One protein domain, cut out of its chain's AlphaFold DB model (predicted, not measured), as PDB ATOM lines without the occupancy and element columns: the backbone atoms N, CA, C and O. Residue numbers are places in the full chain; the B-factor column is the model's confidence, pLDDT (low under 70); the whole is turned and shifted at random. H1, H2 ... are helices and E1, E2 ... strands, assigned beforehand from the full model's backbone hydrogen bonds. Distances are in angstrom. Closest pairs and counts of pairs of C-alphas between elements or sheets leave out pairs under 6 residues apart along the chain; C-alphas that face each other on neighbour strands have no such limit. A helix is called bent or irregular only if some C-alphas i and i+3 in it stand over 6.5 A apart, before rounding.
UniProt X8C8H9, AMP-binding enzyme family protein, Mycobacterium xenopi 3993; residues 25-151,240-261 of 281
ATOM      1  N   PRO A  25     -19.687  35.984  29.458       28.53
ATOM      2  CA  PRO A  25     -18.772  37.099  29.710       28.53
ATOM      3  C   PRO A  25     -19.271  38.106  30.767       28.53
ATOM      4  O   PRO A  25     -20.431  38.514  30.789       28.53
ATOM      5  N   HIS A  26     -18.324  38.568  31.589       32.34
ATOM      6  CA  HIS A  26     -18.460  39.285  32.868       32.34
ATOM      7  C   HIS A  26     -18.930  40.757  32.820       32.34
ATOM      8  O   HIS A  26     -18.346  41.619  33.480       32.34
ATOM      9  N   SER A  27     -19.980  41.102  32.065       30.70
ATOM     10  CA  SER A  27     -20.548  42.464  32.135       30.70
ATOM     11  C   SER A  27     -21.796  42.507  33.020       30.70
ATOM     12  O   SER A  27     -22.855  42.050  32.594       30.70
ATOM     13  N   TRP A  28     -21.684  43.094  34.216       31.06
ATOM     14  CA  TRP A  28     -22.801  43.278  35.149       31.06
ATOM     15  C   TRP A  28     -23.980  44.011  34.492       31.06
ATOM     16  O   TRP A  28     -23.835  45.115  33.948       31.06
ATOM     17  N   ARG A  29     -25.156  43.380  34.528       44.09
ATOM     18  CA  ARG A  29     -26.428  43.921  34.037       44.09
ATOM     19  C   ARG A  29     -27.543  43.354  34.911       44.09
ATOM     20  O   ARG A  29     -27.967  42.223  34.705       44.09
ATOM     21  N   ALA A  30     -27.988  44.118  35.901       40.12
ATOM     22  CA  ALA A  30     -29.094  43.692  36.748       40.12
ATOM     23  C   ALA A  30     -30.439  43.860  36.019       40.12
ATOM     24  O   ALA A  30     -30.701  44.905  35.412       40.12
ATOM     25  N   GLY A  31     -31.281  42.828  36.062       43.16
ATOM     26  CA  GLY A  31     -32.663  42.845  35.582       43.16
ATOM     27  C   GLY A  31     -33.605  42.589  36.753       43.16
ATOM     28  O   GLY A  31     -33.520  41.549  37.398       43.16
ATOM     29  N   ALA A  32     -34.486  43.535  37.050       46.97
ATOM     30  CA  ALA A  32     -35.505  43.388  38.079       46.97
ATOM     31  C   ALA A  32     -36.810  42.881  37.458       46.97
ATOM     32  O   ALA A  32     -37.106  43.201  36.315       46.97
ATOM     33  N   ALA A  33     -37.610  42.106  38.184       48.22
ATOM     34  CA  ALA A  33     -38.968  41.763  37.762       48.22
ATOM     35  C   ALA A  33     -39.947  42.246  38.831       48.22
ATOM     36  O   ALA A  33     -39.913  41.719  39.938       48.22
ATOM     37  N   ALA A  34     -40.767  43.258  38.531       34.66
ATOM     38  CA  ALA A  34     -41.679  43.894  39.491       34.66
ATOM     39  C   ALA A  34     -43.079  44.100  38.892       34.66
ATOM     40  O   ALA A  34     -43.222  44.307  37.686       34.66
ATOM     41  N   ARG A  35     -44.113  44.041  39.742       42.38
ATOM     42  CA  ARG A  35     -45.541  44.196  39.382       42.38
ATOM     43  C   ARG A  35     -46.256  45.068  40.455       42.38
ATOM     44  O   ARG A  35     -45.574  45.663  41.282       42.38
ATOM     45  N   ARG A  36     -47.589  45.205  40.446       33.06
ATOM     46  CA  ARG A  36     -48.378  46.113  41.324       33.06
ATOM     47  C   ARG A  36     -49.054  45.401  42.530       33.06
ATOM     48  O   ARG A  36     -49.379  44.219  42.401       33.06
ATOM     49  N   PRO A  37     -49.414  46.104  43.635       29.02
ATOM     50  CA  PRO A  37     -50.474  45.694  44.567       29.02
ATOM     51  C   PRO A  37     -51.882  46.107  44.076       29.02
ATOM     52  O   PRO A  37     -52.121  47.275  43.769       29.02
ATOM     53  N   GLY A  38     -52.846  45.176  44.061       30.05
ATOM     54  CA  GLY A  38     -54.285  45.501  43.982       30.05
ATOM     55  C   GLY A  38     -55.025  45.160  42.680       30.05
ATOM     56  O   GLY A  38     -56.237  45.337  42.621       30.05
ATOM     57  N   GLY A  39     -54.351  44.626  41.659       25.59
ATOM     58  CA  GLY A  39     -55.021  43.793  40.652       25.59
ATOM     59  C   GLY A  39     -55.187  42.378  41.207       25.59
ATOM     60  O   GLY A  39     -54.382  41.957  42.040       25.59
ATOM     61  N   ALA A  40     -56.193  41.618  40.773       32.31
ATOM     62  CA  ALA A  40     -56.268  40.182  41.054       32.31
ATOM     63  C   ALA A  40     -55.118  39.450  40.321       32.31
ATOM     64  O   ALA A  40     -55.324  38.798  39.303       32.31
ATOM     65  N   ALA A  41     -53.881  39.619  40.793       37.97
ATOM     66  CA  ALA A  41     -52.659  39.212  40.112       37.97
ATOM     67  C   ALA A  41     -51.925  38.114  40.893       37.97
ATOM     68  O   ALA A  41     -51.731  38.172  42.108       37.97
ATOM     69  N   ARG A  42     -51.520  37.080  40.152       47.19
ATOM     70  CA  ARG A  42     -50.845  35.871  40.634       47.19
ATOM     71  C   ARG A  42     -49.364  36.181  40.927       47.19
ATOM     72  O   ARG A  42     -48.629  36.467  39.985       47.19
ATOM     73  N   PRO A  43     -48.876  36.030  42.171       47.41
ATOM     74  CA  PRO A  43     -47.468  36.259  42.537       47.41
ATOM     75  C   PRO A  43     -46.482  35.233  41.939       47.41
ATOM     76  O   PRO A  43     -45.276  35.328  42.147       47.41
ATOM     77  N   SER A  44     -46.998  34.258  41.189       61.22
ATOM     78  CA  SER A  44     -46.266  33.139  40.598       61.22
ATOM     79  C   SER A  44     -46.769  32.903  39.167       61.22
ATOM     80  O   SER A  44     -47.372  31.864  38.872       61.22
ATOM     81  N   SER A  45     -46.644  33.924  38.307       73.12
ATOM     82  CA  SER A  45     -47.053  33.851  36.897       73.12
ATOM     83  C   SER A  45     -46.000  33.168  36.029       73.12
ATOM     84  O   SER A  45     -44.888  32.867  36.471       73.12
ATOM     85  N   ALA A  46     -46.383  32.882  34.791       77.50
ATOM     86  CA  ALA A  46     -45.545  32.140  33.880       77.50
ATOM     87  C   ALA A  46     -44.440  33.001  33.267       77.50
ATOM     88  O   ALA A  46     -43.269  32.625  33.203       77.50
ATOM     89  N   GLU A  47     -44.814  34.218  32.941       80.19
ATOM     90  CA  GLU A  47     -43.982  35.323  32.514       80.19
ATOM     91  C   GLU A  47     -42.868  35.608  33.528       80.19
ATOM     92  O   GLU A  47     -41.723  35.807  33.132       80.19
ATOM     93  N   PHE A  48     -43.175  35.559  34.834       81.00
ATOM     94  CA  PHE A  48     -42.181  35.742  35.895       81.00
ATOM     95  C   PHE A  48     -41.082  34.673  35.834       81.00
ATOM     96  O   PHE A  48     -39.896  34.999  35.842       81.00
ATOM     97  N   VAL A  49     -41.470  33.397  35.726       83.06
ATOM     98  CA  VAL A  49     -40.522  32.276  35.623       83.06
ATOM     99  C   VAL A  49     -39.691  32.391  34.348       83.06
ATOM    100  O   VAL A  49     -38.469  32.265  34.400       83.06
ATOM    101  N   VAL A  50     -40.331  32.672  33.211       83.38
ATOM    102  CA  VAL A  50     -39.635  32.836  31.929       83.38
ATOM    103  C   VAL A  50     -38.656  34.004  31.983       83.38
ATOM    104  O   VAL A  50     -37.516  33.834  31.570       83.38
ATOM    105  N   GLY A  51     -39.054  35.156  32.526       82.12
ATOM    106  CA  GLY A  51     -38.185  36.326  32.668       82.12
ATOM    107  C   GLY A  51     -36.980  36.060  33.572       82.12
ATOM    108  O   GLY A  51     -35.855  36.412  33.213       82.12
ATOM    109  N   LEU A  52     -37.197  35.378  34.701       84.38
ATOM    110  CA  LEU A  52     -36.138  34.986  35.633       84.38
ATOM    111  C   LEU A  52     -35.129  34.037  34.973       84.38
ATOM    112  O   LEU A  52     -33.923  34.280  35.009       84.38
ATOM    113  N   LEU A  53     -35.613  32.980  34.318       84.19
ATOM    114  CA  LEU A  53     -34.745  32.021  33.635       84.19
ATOM    115  C   LEU A  53     -34.051  32.652  32.420       84.19
ATOM    116  O   LEU A  53     -32.887  32.357  32.163       84.19
ATOM    117  N   ALA A  54     -34.734  33.533  31.682       81.12
ATOM    118  CA  ALA A  54     -34.187  34.195  30.497       81.12
ATOM    119  C   ALA A  54     -33.062  35.158  30.862       81.12
ATOM    120  O   ALA A  54     -32.031  35.164  30.192       81.12
ATOM    121  N   GLY A  55     -33.241  35.931  31.938       80.69
ATOM    122  CA  GLY A  55     -32.204  36.809  32.467       80.69
ATOM    123  C   GLY A  55     -30.974  36.025  32.912       80.69
ATOM    124  O   GLY A  55     -29.872  36.316  32.449       80.69
ATOM    125  N   SER A  56     -31.178  34.976  33.714       81.31
ATOM    126  CA  SER A  56     -30.094  34.089  34.152       81.31
ATOM    127  C   SER A  56     -29.349  33.471  32.960       81.31
ATOM    128  O   SER A  56     -28.122  33.515  32.886       81.31
ATOM    129  N   ARG A  57     -30.081  33.002  31.939       77.81
ATOM    130  CA  ARG A  57     -29.495  32.355  30.754       77.81
ATOM    131  C   ARG A  57     -28.663  33.283  29.868       77.81
ATOM    132  O   ARG A  57     -27.855  32.785  29.091       77.81
ATOM    133  N   VAL A  58     -28.840  34.600  29.965       78.12
ATOM    134  CA  VAL A  58     -28.014  35.581  29.231       78.12
ATOM    135  C   VAL A  58     -27.036  36.335  30.128       78.12
ATOM    136  O   VAL A  58     -26.527  37.386  29.733       78.12
ATOM    137  N   GLY A  59     -26.761  35.790  31.316       74.62
ATOM    138  CA  GLY A  59     -25.764  36.314  32.248       74.62
ATOM    139  C   GLY A  59     -26.187  37.608  32.940       74.62
ATOM    140  O   GLY A  59     -25.334  38.419  33.296       74.62
ATOM    141  N   LEU A  60     -27.494  37.853  33.086       82.94
ATOM    142  CA  LEU A  60     -27.990  38.952  33.914       82.94
ATOM    143  C   LEU A  60     -28.045  38.520  35.373       82.94
ATOM    144  O   LEU A  60     -28.475  37.410  35.682       82.94
ATOM    145  N   VAL A  61     -27.734  39.460  36.263       87.50
ATOM    146  CA  VAL A  61     -28.052  39.309  37.682       87.50
ATOM    147  C   VAL A  61     -29.549  39.549  37.840       87.50
ATOM    148  O   VAL A  61     -30.029  40.667  37.624       87.50
ATOM    149  N   VAL A  62     -30.309  38.505  38.161       90.00
ATOM    150  CA  VAL A  62     -31.771  38.611  38.267       90.00
ATOM    151  C   VAL A  62     -32.201  39.032  39.667       90.00
ATOM    152  O   VAL A  62     -31.649  38.582  40.668       90.00
ATOM    153  N   VAL A  63     -33.203  39.904  39.747       91.38
ATOM    154  CA  VAL A  63     -33.712  40.438  41.017       91.38
ATOM    155  C   VAL A  63     -35.220  40.195  41.099       91.38
ATOM    156  O   VAL A  63     -36.005  40.990  40.568       91.38
ATOM    157  N   PRO A  64     -35.648  39.089  41.733       90.19
ATOM    158  CA  PRO A  64     -37.046  38.857  42.071       90.19
ATOM    159  C   PRO A  64     -37.573  39.980  42.974       90.19
ATOM    160  O   PRO A  64     -37.060  40.170  44.079       90.19
ATOM    161  N   LEU A  65     -38.593  40.724  42.537       84.88
ATOM    162  CA  LEU A  65     -39.250  41.732  43.369       84.88
ATOM    163  C   LEU A  65     -40.705  41.362  43.624       84.88
ATOM    164  O   LEU A  65     -41.390  40.802  42.770       84.88
ATOM    165  N   ASP A  66     -41.160  41.697  44.826       83.62
ATOM    166  CA  ASP A  66     -42.552  41.544  45.209       83.62
ATOM    167  C   ASP A  66     -43.388  42.672  44.580       83.62
ATOM    168  O   ASP A  66     -43.149  43.851  44.870       83.62
ATOM    169  N   PRO A  67     -44.380  42.324  43.742       76.62
ATOM    170  CA  PRO A  67     -45.336  43.270  43.199       76.62
ATOM    171  C   PRO A  67     -46.065  44.129  44.219       76.62
ATOM    172  O   PRO A  67     -46.461  45.257  43.941       76.62
ATOM    173  N   ALA A  68     -46.350  43.534  45.371       77.50
ATOM    174  CA  ALA A  68     -47.249  44.090  46.357       77.50
ATOM    175  C   ALA A  68     -46.558  45.122  47.255       77.50
ATOM    176  O   ALA A  68     -47.220  45.753  48.079       77.50
ATOM    177  N   LEU A  69     -45.249  45.330  47.082       81.44
ATOM    178  CA  LEU A  69     -44.529  46.370  47.799       81.44
ATOM    179  C   LEU A  69     -45.016  47.757  47.371       81.44
ATOM    180  O   LEU A  69     -45.321  47.970  46.191       81.44
ATOM    181  N   PRO A  70     -45.018  48.736  48.292       86.06
ATOM    182  CA  PRO A  70     -45.217  50.130  47.935       86.06
ATOM    183  C   PRO A  70     -44.256  50.557  46.821       86.06
ATOM    184  O   PRO A  70     -43.084  50.182  46.820       86.06
ATOM    185  N   VAL A  71     -44.728  51.394  45.896       85.12
ATOM    186  CA  VAL A  71     -43.941  51.866  44.740       85.12
ATOM    187  C   VAL A  71     -42.589  52.447  45.154       85.12
ATOM    188  O   VAL A  71     -41.570  52.149  44.536       85.12
ATOM    189  N   ALA A  72     -42.565  53.229  46.236       86.62
ATOM    190  CA  ALA A  72     -41.337  53.800  46.780       86.62
ATOM    191  C   ALA A  72     -40.327  52.718  47.203       86.62
ATOM    192  O   ALA A  72     -39.128  52.862  46.970       86.62
ATOM    193  N   GLU A  73     -40.801  51.609  47.771       87.31
ATOM    194  CA  GLU A  73     -39.945  50.495  48.169       87.31
ATOM    195  C   GLU A  73     -39.471  49.681  46.959       87.31
ATOM    196  O   GLU A  73     -38.304  49.287  46.904       87.31
ATOM    197  N   GLN A  74     -40.323  49.496  45.947       86.69
ATOM    198  CA  GLN A  74     -39.901  48.909  44.673       86.69
ATOM    199  C   GLN A  74     -38.787  49.746  44.031       86.69
ATOM    200  O   GLN A  74     -37.743  49.202  43.674       86.69
ATOM    201  N   HIS A  75     -38.961  51.071  43.954       86.25
ATOM    202  CA  HIS A  75     -37.940  51.998  43.456       86.25
ATOM    203  C   HIS A  75     -36.638  51.893  44.247       86.25
ATOM    204  O   HIS A  75     -35.569  51.793  43.647       86.25
ATOM    205  N   ALA A  76     -36.718  51.883  45.581       87.31
ATOM    206  CA  ALA A  76     -35.543  51.775  46.436       87.31
ATOM    207  C   ALA A  76     -34.766  50.477  46.168       87.31
ATOM    208  O   ALA A  76     -33.543  50.510  46.054       87.31
ATOM    209  N   ARG A  77     -35.461  49.346  45.993       88.19
ATOM    210  CA  ARG A  77     -34.835  48.049  45.687       88.19
ATOM    211  C   ARG A  77     -34.255  47.994  44.270       88.19
ATOM    212  O   ARG A  77     -33.140  47.509  44.098       88.19
ATOM    213  N   ILE A  78     -34.966  48.528  43.274       87.06
ATOM    214  CA  ILE A  78     -34.491  48.656  41.882       87.06
ATOM    215  C   ILE A  78     -33.203  49.488  41.839       87.06
ATOM    216  O   ILE A  78     -32.223  49.076  41.216       87.06
ATOM    217  N   ALA A  79     -33.192  50.629  42.534       86.19
ATOM    218  CA  ALA A  79     -32.040  51.517  42.614       86.19
ATOM    219  C   ALA A  79     -30.874  50.876  43.379       86.19
ATOM    220  O   ALA A  79     -29.746  50.901  42.890       86.19
ATOM    221  N   ALA A  80     -31.141  50.253  44.532       86.38
ATOM    222  CA  ALA A  80     -30.125  49.569  45.332       86.38
ATOM    223  C   ALA A  80     -29.455  48.433  44.553       86.38
ATOM    224  O   ALA A  80     -28.237  48.305  44.593       86.38
ATOM    225  N   ALA A  81     -30.233  47.655  43.795       86.56
ATOM    226  CA  ALA A  81     -29.712  46.588  42.948       86.56
ATOM    227  C   ALA A  81     -29.053  47.095  41.655       86.56
ATOM    228  O   ALA A  81     -28.496  46.291  40.910       86.56
ATOM    229  N   GLY A  82     -29.143  48.395  41.352       84.50
ATOM    230  CA  GLY A  82     -28.641  48.976  40.108       84.50
ATOM    231  C   GLY A  82     -29.309  48.395  38.852       84.50
ATOM    232  O   GLY A  82     -28.680  48.257  37.800       84.50
ATOM    233  N   ALA A  83     -30.582  48.002  38.948       86.19
ATOM    234  CA  ALA A  83     -31.273  47.341  37.849       86.19
ATOM    235  C   ALA A  83     -31.334  48.234  36.598       86.19
ATOM    236  O   ALA A  83     -31.776  49.380  36.626       86.19
ATOM    237  N   ARG A  84     -30.892  47.680  35.466       84.75
ATOM    238  CA  ARG A  84     -30.893  48.335  34.151       84.75
ATOM    239  C   ARG A  84     -32.241  48.229  33.459       84.75
ATOM    240  O   ARG A  84     -32.576  49.081  32.642       84.75
ATOM    241  N   VAL A  85     -32.981  47.167  33.745       86.25
ATOM    242  CA  VAL A  85     -34.266  46.843  33.122       86.25
ATOM    243  C   VAL A  85     -35.181  46.290  34.195       86.25
ATOM    244  O   VAL A  85     -34.732  45.513  35.035       86.25
ATOM    245  N   VAL A  86     -36.458  46.660  34.126       87.38
ATOM    246  CA  VAL A  86     -37.515  45.991  34.882       87.38
ATOM    247  C   VAL A  86     -38.414  45.221  33.920       87.38
ATOM    248  O   VAL A  86     -38.839  45.784  32.915       87.38
ATOM    249  N   LEU A  87     -38.693  43.953  34.208       85.50
ATOM    250  CA  LEU A  87     -39.619  43.090  33.480       85.50
ATOM    251  C   LEU A  87     -40.953  42.999  34.227       85.50
ATOM    252  O   LEU A  87     -40.984  42.799  35.440       85.50
ATOM    253  N   THR A  88     -42.052  43.111  33.492       82.12
ATOM    254  CA  THR A  88     -43.416  42.897  33.995       82.12
ATOM    255  C   THR A  88     -44.238  42.084  32.990       82.12
ATOM    256  O   THR A  88     -43.761  41.754  31.904       82.12
ATOM    257  N   ASP A  89     -45.476  41.752  33.335       77.50
ATOM    258  CA  ASP A  89     -46.405  41.086  32.413       77.50
ATOM    259  C   ASP A  89     -46.992  42.123  31.449       77.50
ATOM    260  O   ASP A  89     -47.137  43.299  31.793       77.50
ATOM    261  N   ALA A  90     -47.360  41.691  30.242       74.69
ATOM    262  CA  ALA A  90     -47.932  42.559  29.208       74.69
ATOM    263  C   ALA A  90     -49.088  43.447  29.693       74.69
ATOM    264  O   ALA A  90     -49.068  44.643  29.414       74.69
ATOM    265  N   GLY A  91     -50.030  42.900  30.468       70.50
ATOM    266  CA  GLY A  91     -51.191  43.649  30.976       70.50
ATOM    267  C   GLY A  91     -50.870  44.708  32.039       70.50
ATOM    268  O   GLY A  91     -51.689  45.578  32.314       70.50
ATOM    269  N   GLU A  92     -49.674  44.671  32.625       68.25
ATOM    270  CA  GLU A  92     -49.292  45.537  33.749       68.25
ATOM    271  C   GLU A  92     -48.362  46.679  33.323       68.25
ATOM    272  O   GLU A  92     -48.076  47.581  34.108       68.25
ATOM    273  N   ARG A  93     -47.896  46.662  32.069       73.69
ATOM    274  CA  ARG A  93     -46.945  47.637  31.522       73.69
ATOM    275  C   ARG A  93     -47.422  49.080  31.675       73.69
ATOM    276  O   ARG A  93     -46.661  49.928  32.124       73.69
ATOM    277  N   GLU A  94     -48.661  49.350  31.272       73.19
ATOM    278  CA  GLU A  94     -49.237  50.704  31.244       73.19
ATOM    279  C   GLU A  94     -49.420  51.293  32.647       73.19
ATOM    280  O   GLU A  94     -49.468  52.507  32.817       73.19
ATOM    281  N   HIS A  95     -49.458  50.427  33.657       70.00
ATOM    282  CA  HIS A  95     -49.678  50.782  35.054       70.00
ATOM    283  C   HIS A  95     -48.383  50.775  35.877       70.00
ATOM    284  O   HIS A  95     -48.418  51.023  37.085       70.00
ATOM    285  N   ALA A  96     -47.240  50.472  35.253       73.88
ATOM    286  CA  ALA A  96     -45.964  50.438  35.942       73.88
ATOM    287  C   ALA A  96     -45.520  51.867  36.311       73.88
ATOM    288  O   ALA A  96     -45.438  52.733  35.438       73.88
ATOM    289  N   PRO A  97     -45.160  52.129  37.579       77.62
ATOM    290  CA  PRO A  97     -44.755  53.463  38.029       77.62
ATOM    291  C   PRO A  97     -43.335  53.857  37.582       77.62
ATOM    292  O   PRO A  97     -42.839  54.926  37.932       77.62
ATOM    293  N   PHE A  98     -42.671  52.993  36.813       80.81
ATOM    294  CA  PHE A  98     -41.309  53.147  36.326       80.81
ATOM    295  C   PHE A  98     -41.151  52.548  34.918       80.81
ATOM    296  O   PHE A  98     -41.936  51.681  34.518       80.81
ATOM    297  N   PRO A  99     -40.107  52.950  34.164       84.19
ATOM    298  CA  PRO A  99     -39.771  52.345  32.879       84.19
ATOM    299  C   PRO A  99     -39.611  50.823  32.982       84.19
ATOM    300  O   PRO A  99     -38.749  50.322  33.706       84.19
ATOM    301  N   CYS A 100     -40.425  50.081  32.230       84.56
ATOM    302  CA  CYS A 100     -40.378  48.625  32.206       84.56
ATOM    303  C   CYS A 100     -40.543  48.046  30.794       84.56
ATOM    304  O   CYS A 100     -41.076  48.653  29.853       84.56
ATOM    305  N   TRP A 101     -40.037  46.832  30.651       86.81
ATOM    306  CA  TRP A 101     -40.284  45.937  29.537       86.81
ATOM    307  C   TRP A 101     -41.370  44.957  29.939       86.81
ATOM    308  O   TRP A 101     -41.499  44.620  31.114       86.81
ATOM    309  N   SER A 102     -42.133  44.479  28.964       83.94
ATOM    310  CA  SER A 102     -43.189  43.515  29.236       83.94
ATOM    311  C   SER A 102     -43.003  42.217  28.471       83.94
ATOM    312  O   SER A 102     -42.570  42.220  27.317       83.94
ATOM    313  N   ILE A 103     -43.321  41.113  29.142       81.62
ATOM    314  CA  ILE A 103     -43.312  39.759  28.596       81.62
ATOM    315  C   ILE A 103     -44.762  39.310  28.421       81.62
ATOM    316  O   ILE A 103     -45.580  39.475  29.330       81.62
ATOM    317  N   ALA A 104     -45.071  38.742  27.258       82.62
ATOM    318  CA  ALA A 104     -46.312  38.017  27.028       82.62
ATOM    319  C   ALA A 104     -45.993  36.596  26.561       82.62
ATOM    320  O   ALA A 104     -45.107  36.383  25.726       82.62
ATOM    321  N   LEU A 105     -46.727  35.626  27.097       78.88
ATOM    322  CA  LEU A 105     -46.705  34.255  26.609       78.88
ATOM    323  C   LEU A 105     -47.922  34.040  25.713       78.88
ATOM    324  O   LEU A 105     -49.061  34.244  26.132       78.88
ATOM    325  N   CYS A 106     -47.684  33.626  24.473       74.88
ATOM    326  CA  CYS A 106     -48.730  33.331  23.502       74.88
ATOM    327  C   CYS A 106     -48.612  31.877  23.042       74.88
ATOM    328  O   CYS A 106     -47.567  31.235  23.187       74.88
ATOM    329  N   HIS A 107     -49.683  31.342  22.456       55.97
ATOM    330  CA  HIS A 107     -49.619  30.019  21.851       55.97
ATOM    331  C   HIS A 107     -48.599  30.046  20.699       55.97
ATOM    332  O   HIS A 107     -48.810  30.727  19.699       55.97
ATOM    333  N   GLY A 108     -47.464  29.364  20.878       58.91
ATOM    334  CA  GLY A 108     -46.376  29.324  19.896       58.91
ATOM    335  C   GLY A 108     -45.243  30.340  20.094       58.91
ATOM    336  O   GLY A 108     -44.410  30.460  19.199       58.91
ATOM    337  N   GLY A 109     -45.152  31.052  21.226       67.88
ATOM    338  CA  GLY A 109     -44.003  31.940  21.440       67.88
ATOM    339  C   GLY A 109     -44.009  32.804  22.694       67.88
ATOM    340  O   GLY A 109     -44.965  32.839  23.466       67.88
ATOM    341  N   VAL A 110     -42.909  33.542  22.850       77.12
ATOM    342  CA  VAL A 110     -42.755  34.617  23.834       77.12
ATOM    343  C   VAL A 110     -42.506  35.916  23.103       77.12
ATOM    344  O   VAL A 110     -41.590  35.990  22.281       77.12
ATOM    345  N   SER A 111     -43.292  36.938  23.423       80.88
ATOM    346  CA  SER A 111     -43.034  38.299  22.973       80.88
ATOM    347  C   SER A 111     -42.405  39.110  24.102       80.88
ATOM    348  O   SER A 111     -42.835  39.064  25.257       80.88
ATOM    349  N   LEU A 112     -41.352  39.853  23.759       81.62
ATOM    350  CA  LEU A 112     -40.721  40.826  24.641       81.62
ATOM    351  C   LEU A 112     -40.914  42.215  24.040       81.62
ATOM    352  O   LEU A 112     -40.422  42.504  22.950       81.62
ATOM    353  N   HIS A 113     -41.594  43.087  24.775       82.94
ATOM    354  CA  HIS A 113     -41.838  44.461  24.360       82.94
ATOM    355  C   HIS A 113     -40.880  45.401  25.099       82.94
ATOM    356  O   HIS A 113     -41.052  45.702  26.285       82.94
ATOM    357  N   THR A 114     -39.874  45.907  24.386       82.31
ATOM    358  CA  THR A 114     -38.763  46.715  24.929       82.31
ATOM    359  C   THR A 114     -38.940  48.219  24.705       82.31
ATOM    360  O   THR A 114     -37.988  48.967  24.522       82.31
ATOM    361  N   THR A 115     -40.189  48.679  24.725       74.50
ATOM    362  CA  THR A 115     -40.589  50.051  24.374       74.50
ATOM    363  C   THR A 115     -40.040  51.129  25.328       74.50
ATOM    364  O   THR A 115     -39.975  52.297  24.957       74.50
ATOM    365  N   ALA A 116     -39.612  50.754  26.539       77.50
ATOM    366  CA  ALA A 116     -38.992  51.663  27.498       77.50
ATOM    367  C   ALA A 116     -37.461  51.606  27.398       77.50
ATOM    368  O   ALA A 116     -36.875  50.522  27.330       77.50
ATOM    369  N   ALA A 117     -36.802  52.765  27.437       79.94
ATOM    370  CA  ALA A 117     -35.347  52.814  27.491       79.94
ATOM    371  C   ALA A 117     -34.833  52.171  28.796       79.94
ATOM    372  O   ALA A 117     -35.428  52.397  29.853       79.94
ATOM    373  N   PRO A 118     -33.727  51.403  28.758       79.62
ATOM    374  CA  PRO A 118     -33.081  50.926  29.973       79.62
ATOM    375  C   PRO A 118     -32.690  52.090  30.886       79.62
ATOM    376  O   PRO A 118     -32.295  53.157  30.405       79.62
ATOM    377  N   PHE A 119     -32.693  51.850  32.196       76.81
ATOM    378  CA  PHE A 119     -32.104  52.770  33.162       76.81
ATOM    379  C   PHE A 119     -30.644  53.073  32.790       76.81
ATOM    380  O   PHE A 119     -29.963  52.236  32.166       76.81
ATOM    381  N   PRO A 120     -30.132  54.268  33.130       75.44
ATOM    382  CA  PRO A 120     -28.740  54.603  32.879       75.44
ATOM    383  C   PRO A 120     -27.816  53.610  33.601       75.44
ATOM    384  O   PRO A 120     -28.171  53.085  34.656       75.44
ATOM    385  N   PRO A 121     -26.632  53.312  33.041       72.50
ATOM    386  CA  PRO A 121     -25.656  52.490  33.740       72.50
ATOM    387  C   PRO A 121     -25.234  53.180  35.040       72.50
ATOM    388  O   PRO A 121     -24.714  54.294  35.011       72.50
ATOM    389  N   SER A 122     -25.438  52.500  36.164       69.81
ATOM    390  CA  SER A 122     -24.841  52.835  37.453       69.81
ATOM    391  C   SER A 122     -23.626  51.933  37.700       69.81
ATOM    392  O   SER A 122     -23.536  50.859  37.095       69.81
ATOM    393  N   PRO A 123     -22.675  52.331  38.561       68.12
ATOM    394  CA  PRO A 123     -21.705  51.375  39.081       68.12
ATOM    395  C   PRO A 123     -22.445  50.207  39.759       68.12
ATOM    396  O   PRO A 123     -23.548  50.416  40.283       68.12
ATOM    397  N   PRO A 124     -21.876  48.987  39.736       68.06
ATOM    398  CA  PRO A 124     -22.445  47.882  40.488       68.06
ATOM    399  C   PRO A 124     -22.493  48.272  41.971       68.06
ATOM    400  O   PRO A 124     -21.543  48.890  42.467       68.06
ATOM    401  N   PRO A 125     -23.587  47.963  42.683       73.50
ATOM    402  CA  PRO A 125     -23.644  48.209  44.112       73.50
ATOM    403  C   PRO A 125     -22.513  47.463  44.828       73.50
ATOM    404  O   PRO A 125     -22.094  46.377  44.419       73.50
ATOM    405  N   GLY A 126     -21.994  48.076  45.893       75.06
ATOM    406  CA  GLY A 126     -20.905  47.500  46.675       75.06
ATOM    407  C   GLY A 126     -21.271  46.119  47.223       75.06
ATOM    408  O   GLY A 126     -22.403  45.896  47.648       75.06
ATOM    409  N   GLY A 127     -20.306  45.202  47.212       75.75
ATOM    410  CA  GLY A 127     -20.486  43.835  47.705       75.75
ATOM    411  C   GLY A 127     -20.975  42.825  46.664       75.75
ATOM    412  O   GLY A 127     -20.996  41.641  46.983       75.75
ATOM    413  N   LEU A 128     -21.305  43.252  45.436       80.81
ATOM    414  CA  LEU A 128     -21.526  42.312  44.337       80.81
ATOM    415  C   LEU A 128     -20.210  41.791  43.765       80.81
ATOM    416  O   LEU A 128     -19.239  42.534  43.587       80.81
ATOM    417  N   ARG A 129     -20.218  40.510  43.425       80.81
ATOM    418  CA  ARG A 129     -19.123  39.784  42.800       80.81
ATOM    419  C   ARG A 129     -19.440  39.514  41.323       80.81
ATOM    420  O   ARG A 129     -20.609  39.482  40.935       80.81
ATOM    421  N   PRO A 130     -18.423  39.305  40.468       77.50
ATOM    422  CA  PRO A 130     -18.640  39.004  39.051       77.50
ATOM    423  C   PRO A 130     -19.427  37.710  38.777       77.50
ATOM    424  O   PRO A 130     -19.963  37.562  37.681       77.50
ATOM    425  N   ASP A 131     -19.459  36.786  39.739       82.06
ATOM    426  CA  ASP A 131     -20.125  35.478  39.689       82.06
ATOM    427  C   ASP A 131     -21.531  35.467  40.317       82.06
ATOM    428  O   ASP A 131     -22.186  34.420  40.349       82.06
ATOM    429  N   ASP A 132     -22.018  36.617  40.797       86.50
ATOM    430  CA  ASP A 132     -23.387  36.739  41.293       86.50
ATOM    431  C   ASP A 132     -24.394  36.547  40.153       86.50
ATOM    432  O   ASP A 132     -24.331  37.205  39.116       86.50
ATOM    433  N   ALA A 133     -25.364  35.663  40.372       86.38
ATOM    434  CA  ALA A 133     -26.402  35.302  39.410       86.38
ATOM    435  C   ALA A 133     -27.760  35.915  39.766       86.38
ATOM    436  O   ALA A 133     -28.603  36.159  38.900       86.38
ATOM    437  N   MET A 134     -28.000  36.147  41.056       89.69
ATOM    438  CA  MET A 134     -29.282  36.607  41.570       89.69
ATOM    439  C   MET A 134     -29.093  37.459  42.821       89.69
ATOM    440  O   MET A 134     -28.197  37.206  43.619       89.69
ATOM    441  N   ILE A 135     -29.968  38.441  43.029       91.56
ATOM    442  CA  ILE A 135     -30.055  39.182  44.291       91.56
ATOM    443  C   ILE A 135     -31.443  38.969  44.865       91.56
ATOM    444  O   ILE A 135     -32.448  39.304  44.236       91.56
ATOM    445  N   MET A 136     -31.497  38.452  46.087       90.44
ATOM    446  CA  MET A 136     -32.720  38.429  46.874       90.44
ATOM    447  C   MET A 136     -32.676  39.513  47.943       90.44
ATOM    448  O   MET A 136     -31.631  39.793  48.523       90.44
ATOM    449  N   PHE A 137     -33.831  40.095  48.239       88.19
ATOM    450  CA  PHE A 137     -33.972  41.017  49.356       88.19
ATOM    451  C   PHE A 137     -34.562  40.298  50.560       88.19
ATOM    452  O   PHE A 137     -35.589  39.626  50.448       88.19
ATOM    453  N   THR A 138     -33.957  40.489  51.726       84.75
ATOM    454  CA  THR A 138     -34.537  40.041  52.996       84.75
ATOM    455  C   THR A 138     -35.199  41.220  53.694       84.75
ATOM    456  O   THR A 138     -34.563  42.261  53.881       84.75
ATOM    457  N   GLY A 139     -36.463  41.055  54.093       71.12
ATOM    458  CA  GLY A 139     -37.129  41.993  54.992       71.12
ATOM    459  C   GLY A 139     -36.487  41.908  56.374       71.12
ATOM    460  O   GLY A 139     -36.546  40.863  57.016       71.12
ATOM    461  N   GLY A 140     -35.829  42.980  56.812       54.03
ATOM    462  CA  GLY A 140     -35.410  43.124  58.200       54.03
ATOM    463  C   GLY A 140     -36.564  43.704  59.008       54.03
ATOM    464  O   GLY A 140     -37.174  44.678  58.585       54.03
ATOM    465  N   THR A 141     -36.850  43.146  60.181       47.22
ATOM    466  CA  THR A 141     -37.854  43.686  61.116       47.22
ATOM    467  C   THR A 141     -37.447  45.034  61.730       47.22
ATOM    468  O   THR A 141     -38.226  45.635  62.460       47.22
ATOM    469  N   THR A 142     -36.237  45.526  61.436       51.34
ATOM    470  CA  THR A 142     -35.621  46.698  62.077       51.34
ATOM    471  C   THR A 142     -34.898  47.649  61.107       51.34
ATOM    472  O   THR A 142     -34.106  48.478  61.551       51.34
ATOM    473  N   GLY A 143     -35.136  47.583  59.788       62.81
ATOM    474  CA  GLY A 143     -34.494  48.529  58.861       62.81
ATOM    475  C   GLY A 143     -34.719  48.272  57.372       62.81
ATOM    476  O   GLY A 143     -35.501  47.408  56.981       62.81
ATOM    477  N   SER A 144     -34.011  49.041  56.536       68.62
ATOM    478  CA  SER A 144     -34.080  48.931  55.075       68.62
ATOM    479  C   SER A 144     -33.729  47.513  54.584       68.62
ATOM    480  O   SER A 144     -32.806  46.897  55.128       68.62
ATOM    481  N   PRO A 145     -34.422  46.989  53.550       77.94
ATOM    482  CA  PRO A 145     -34.174  45.653  53.016       77.94
ATOM    483  C   PRO A 145     -32.711  45.458  52.616       77.94
ATOM    484  O   PRO A 145     -32.147  46.262  51.872       77.94
ATOM    485  N   LYS A 146     -32.102  44.368  53.085       87.31
ATOM    486  CA  LYS A 146     -30.712  44.028  52.755       87.31
ATOM    487  C   LYS A 146     -30.666  43.229  51.458       87.31
ATOM    488  O   LYS A 146     -31.474  42.318  51.271       87.31
ATOM    489  N   MET A 147     -29.714  43.564  50.590       89.31
ATOM    490  CA  MET A 147     -29.385  42.743  49.426       89.31
ATOM    491  C   MET A 147     -28.608  41.513  49.877       89.31
ATOM    492  O   MET A 147     -27.630  41.627  50.614       89.31
ATOM    493  N   VAL A 148     -29.040  40.354  49.402       92.00
ATOM    494  CA  VAL A 148     -28.358  39.074  49.570       92.00
ATOM    495  C   VAL A 148     -28.011  38.577  48.169       92.00
ATOM    496  O   VAL A 148     -28.907  38.098  47.468       92.00
ATOM    497  N   PRO A 149     -26.757  38.751  47.721       91.50
ATOM    498  CA  PRO A 149     -26.286  38.209  46.454       91.50
ATOM    499  C   PRO A 149     -26.153  36.684  46.532       91.50
ATOM    500  O   PRO A 149     -25.788  36.135  47.571       91.50
ATOM    501  N   TRP A 150     -26.481  36.010  45.436       91.88
ATOM    502  CA  TRP A 150     -26.374  34.566  45.268       91.88
ATOM    503  C   TRP A 150     -25.566  34.275  44.014       91.88
ATOM    504  O   TRP A 150     -25.986  34.619  42.905       91.88
ATOM    505  N   THR A 151     -24.447  33.581  44.187       90.50
ATOM    506  CA  THR A 151     -23.676  33.025  43.069       90.50
ATOM    507  C   THR A 151     -24.378  31.798  42.484       90.50
ATOM    508  O   THR A 151     -25.223  31.172  43.139       90.50
ATOM    509  N   GLY A 240     -46.490  24.875  22.900       28.28
ATOM    510  CA  GLY A 240     -45.810  23.884  22.044       28.28
ATOM    511  C   GLY A 240     -44.342  24.198  21.706       28.28
ATOM    512  O   GLY A 240     -43.824  23.700  20.715       28.28
ATOM    513  N   LEU A 241     -43.679  25.025  22.517       34.81
ATOM    514  CA  LEU A 241     -42.247  25.287  22.522       34.81
ATOM    515  C   LEU A 241     -41.678  24.805  23.852       34.81
ATOM    516  O   LEU A 241     -42.261  25.025  24.916       34.81
ATOM    517  N   THR A 242     -40.499  24.197  23.812       49.19
ATOM    518  CA  THR A 242     -39.803  23.811  25.040       49.19
ATOM    519  C   THR A 242     -39.474  25.071  25.854       49.19
ATOM    520  O   THR A 242     -39.073  26.091  25.291       49.19
ATOM    521  N   VAL A 243     -39.626  25.025  27.186       50.81
ATOM    522  CA  VAL A 243     -39.277  26.143  28.097       50.81
ATOM    523  C   VAL A 243     -37.887  26.699  27.776       50.81
ATOM    524  O   VAL A 243     -37.678  27.905  27.788       50.81
ATOM    525  N   HIS A 244     -36.962  25.818  27.400       47.97
ATOM    526  CA  HIS A 244     -35.609  26.151  26.980       47.97
ATOM    527  C   HIS A 244     -35.548  27.109  25.775       47.97
ATOM    528  O   HIS A 244     -34.850  28.121  25.828       47.97
ATOM    529  N   GLU A 245     -36.288  26.830  24.700       49.59
ATOM    530  CA  GLU A 245     -36.287  27.665  23.494       49.59
ATOM    531  C   GLU A 245     -36.952  29.027  23.744       49.59
ATOM    532  O   GLU A 245     -36.455  30.071  23.321       49.59
ATOM    533  N   THR A 246     -38.036  29.013  24.517       52.53
ATOM    534  CA  THR A 246     -38.743  30.198  25.015       52.53
ATOM    535  C   THR A 246     -37.815  31.117  25.819       52.53
ATOM    536  O   THR A 246     -37.714  32.316  25.541       52.53
ATOM    537  N   VAL A 247     -37.095  30.552  26.788       56.59
ATOM    538  CA  VAL A 247     -36.144  31.261  27.652       56.59
ATOM    539  C   VAL A 247     -34.990  31.849  26.833       56.59
ATOM    540  O   VAL A 247     -34.627  33.010  27.028       56.59
ATOM    541  N   LEU A 248     -34.454  31.089  25.874       57.78
ATOM    542  CA  LEU A 248     -33.388  31.552  24.981       57.78
ATOM    543  C   LEU A 248     -33.826  32.728  24.103       57.78
ATOM    544  O   LEU A 248     -33.132  33.744  24.050       57.78
ATOM    545  N   ARG A 249     -34.979  32.620  23.433       59.62
ATOM    546  CA  ARG A 249     -35.497  33.685  22.553       59.62
ATOM    547  C   ARG A 249     -35.774  34.973  23.332       59.62
ATOM    548  O   ARG A 249     -35.410  36.059  22.869       59.62
ATOM    549  N   CYS A 250     -36.359  34.854  24.525       52.97
ATOM    550  CA  CYS A 250     -36.600  35.990  25.413       52.97
ATOM    551  C   CYS A 250     -35.280  36.651  25.847       52.97
ATOM    552  O   CYS A 250     -35.107  37.863  25.689       52.97
ATOM    553  N   GLY A 251     -34.312  35.850  26.300       55.00
ATOM    554  CA  GLY A 251     -33.013  36.341  26.751       55.00
ATOM    555  C   GLY A 251     -32.214  37.032  25.642       55.00
ATOM    556  O   GLY A 251     -31.686  38.126  25.844       55.00
ATOM    557  N   LEU A 252     -32.149  36.438  24.446       64.25
ATOM    558  CA  LEU A 252     -31.439  37.022  23.301       64.25
ATOM    559  C   LEU A 252     -32.042  38.366  22.879       64.25
ATOM    560  O   LEU A 252     -31.298  39.314  22.613       64.25
ATOM    561  N   SER A 253     -33.373  38.466  22.882       59.16
ATOM    562  CA  SER A 253     -34.095  39.709  22.585       59.16
ATOM    563  C   SER A 253     -33.782  40.797  23.620       59.16
ATOM    564  O   SER A 253     -33.477  41.936  23.256       59.16
ATOM    565  N   ALA A 254     -33.763  40.434  24.907       56.69
ATOM    566  CA  ALA A 254     -33.400  41.339  25.994       56.69
ATOM    567  C   ALA A 254     -31.946  41.829  25.878       56.69
ATOM    568  O   ALA A 254     -31.665  43.027  25.984       56.69
ATOM    569  N   ALA A 255     -31.013  40.916  25.602       61.00
ATOM    570  CA  ALA A 255     -29.601  41.236  25.438       61.00
ATOM    571  C   ALA A 255     -29.347  42.127  24.208       61.00
ATOM    572  O   ALA A 255     -28.523  43.043  24.270       61.00
ATOM    573  N   ALA A 256     -30.062  41.896  23.102       62.81
ATOM    574  CA  ALA A 256     -29.989  42.732  21.905       62.81
ATOM    575  C   ALA A 256     -30.480  44.161  22.184       62.81
ATOM    576  O   ALA A 256     -29.760  45.113  21.881       62.81
ATOM    577  N   ALA A 257     -31.630  44.312  22.848       61.09
ATOM    578  CA  ALA A 257     -32.169  45.618  23.232       61.09
ATOM    579  C   ALA A 257     -31.251  46.379  24.214       61.09
ATOM    580  O   ALA A 257     -31.060  47.590  24.099       61.09
ATOM    581  N   LEU A 258     -30.599  45.672  25.144       62.38
ATOM    582  CA  LEU A 258     -29.596  46.255  26.047       62.38
ATOM    583  C   LEU A 258     -28.314  46.717  25.333       62.38
ATOM    584  O   LEU A 258     -27.597  47.570  25.870       62.38
ATOM    585  N   ARG A 259     -27.982  46.133  24.173       66.56
ATOM    586  CA  ARG A 259     -26.821  46.513  23.349       66.56
ATOM    587  C   ARG A 259     -27.130  47.664  22.393       66.56
ATOM    588  O   ARG A 259     -26.245  48.487  22.173       66.56
ATOM    589  N   SER A 260     -28.345  47.721  21.850       60.06
ATOM    590  CA  SER A 260     -28.783  48.771  20.920       60.06
ATOM    591  C   SER A 260     -29.193  50.074  21.612       60.06
ATOM    592  O   SER A 260     -29.245  51.115  20.959       60.06
ATOM    593  N   ALA A 261     -29.445  50.050  22.927       54.12
ATOM    594  CA  ALA A 261     -29.738  51.253  23.695       54.12
ATOM    595  C   ALA A 261     -28.596  52.287  23.565       54.12
ATOM    596  O   ALA A 261     -27.428  51.944  23.793       54.12
TER     597      ALA A 261
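AT A GLANCE: This is residues 25 to 151 and 240 to 261 of the 281 residues of the protein "AMP-binding enzyme family protein" of Mycobacterium xenopi 3993 (UniProt X8C8H9). A strongly twisted sheet of five strands curls round helix H1, and H4 packs across H1, while the short helices H2 and H3 are on the face of the sheet opposite to H4. Beside the sheet's E2 edge lies a long hairpin, E6 and E7, and the stretch of residues 114 to 131 runs round the outside from E5 to it. The printed part has 149 residues with four named helices and seven named strands, in the order E1 H1 E2 H2 E3 H3 E4 E5 E6 E7 H4. The mixed sheet runs E2 E1 E3 E4 E5, and the class is mixed, helices and strands. The whole is compact, with a radius of gyration of the C-alphas of 14.6 A and spans of 47 by 39 by 25 A.

IN THESE COORDINATES: E1 is residues 30 to 33, beginning at C-alpha 30 (-29.094, 43.692, 36.748). H1 is residues 46 to 57, 16.4 A long, and E2 is 61 to 64. H2 is residues 71 to 80, E3 is 83 to 89 at 17.3 A, and H3 is 90 to 95. H3 is irregular: C-alphas 91 and 94 are 7.3 A apart. E4 is residues 101 to 106, 16.3 A long, and E5 is 109 to 113. E6, residues 132 to 140, measures 21.7 A, and E7, residues 143 to 151, measures 24.6 A. H4, residues 243 to 260, measures 26.0 A and ends at C-alpha 260 (-28.783, 48.771, 20.920).

HOW THE PARTS SIT: E2 and E1 are parallel, with N 31 and O 61 at 2.9 A. E1 and E3 are parallel, with N 87 and O 32 at 2.7 A. E3 and E4 are parallel, with N 101 and O 86 at 2.8 A. E4 and E5 form an antiparallel hairpin, with N 113 and O 102 at 2.9 A. E1, H1, E2 and E3, H3, E4 are strand-helix-strand units, parallel neighbour strands with a helix between, and E2, H2, E3 is a split one with E1 between its strands; the three crossovers are right-handed. H1 and H4 touch at a steep tilt of 65 degrees, the same way, with C-alphas 54 and 251 closest at 4.5 A. H2 runs along the strands over E1, at a height of 10.7 A over the sheet. H3, on the same face as H2, is only just over E3 and E4, with 3 C-alphas falling on each. The closest C-alphas of E2 and E6 are those of Val 62 and Met 134, 4.6 A apart. In the hairpin of E6 and E7, N 148 and O 136 are 2.8 A apart. In H1, H2 and H4 every O i to N i+4 pair is within hydrogen-bond range; H3 has 0 of 2, and 1 of 3 O i to N i+3 pairs.

THE WHOLE: The C-alphas farthest apart, of Thr 142 and Gly 240, are 47.2 A apart. Residues 152 to 239 are not printed, and C-alphas 151 and 240 are 31.9 A apart across the cut. The links E1 to H1 and E5 to E6 are long. Mean pLDDT of the printed part is 70.6; 54 residues are under 70, among them 25 to 44 and 240 to 261.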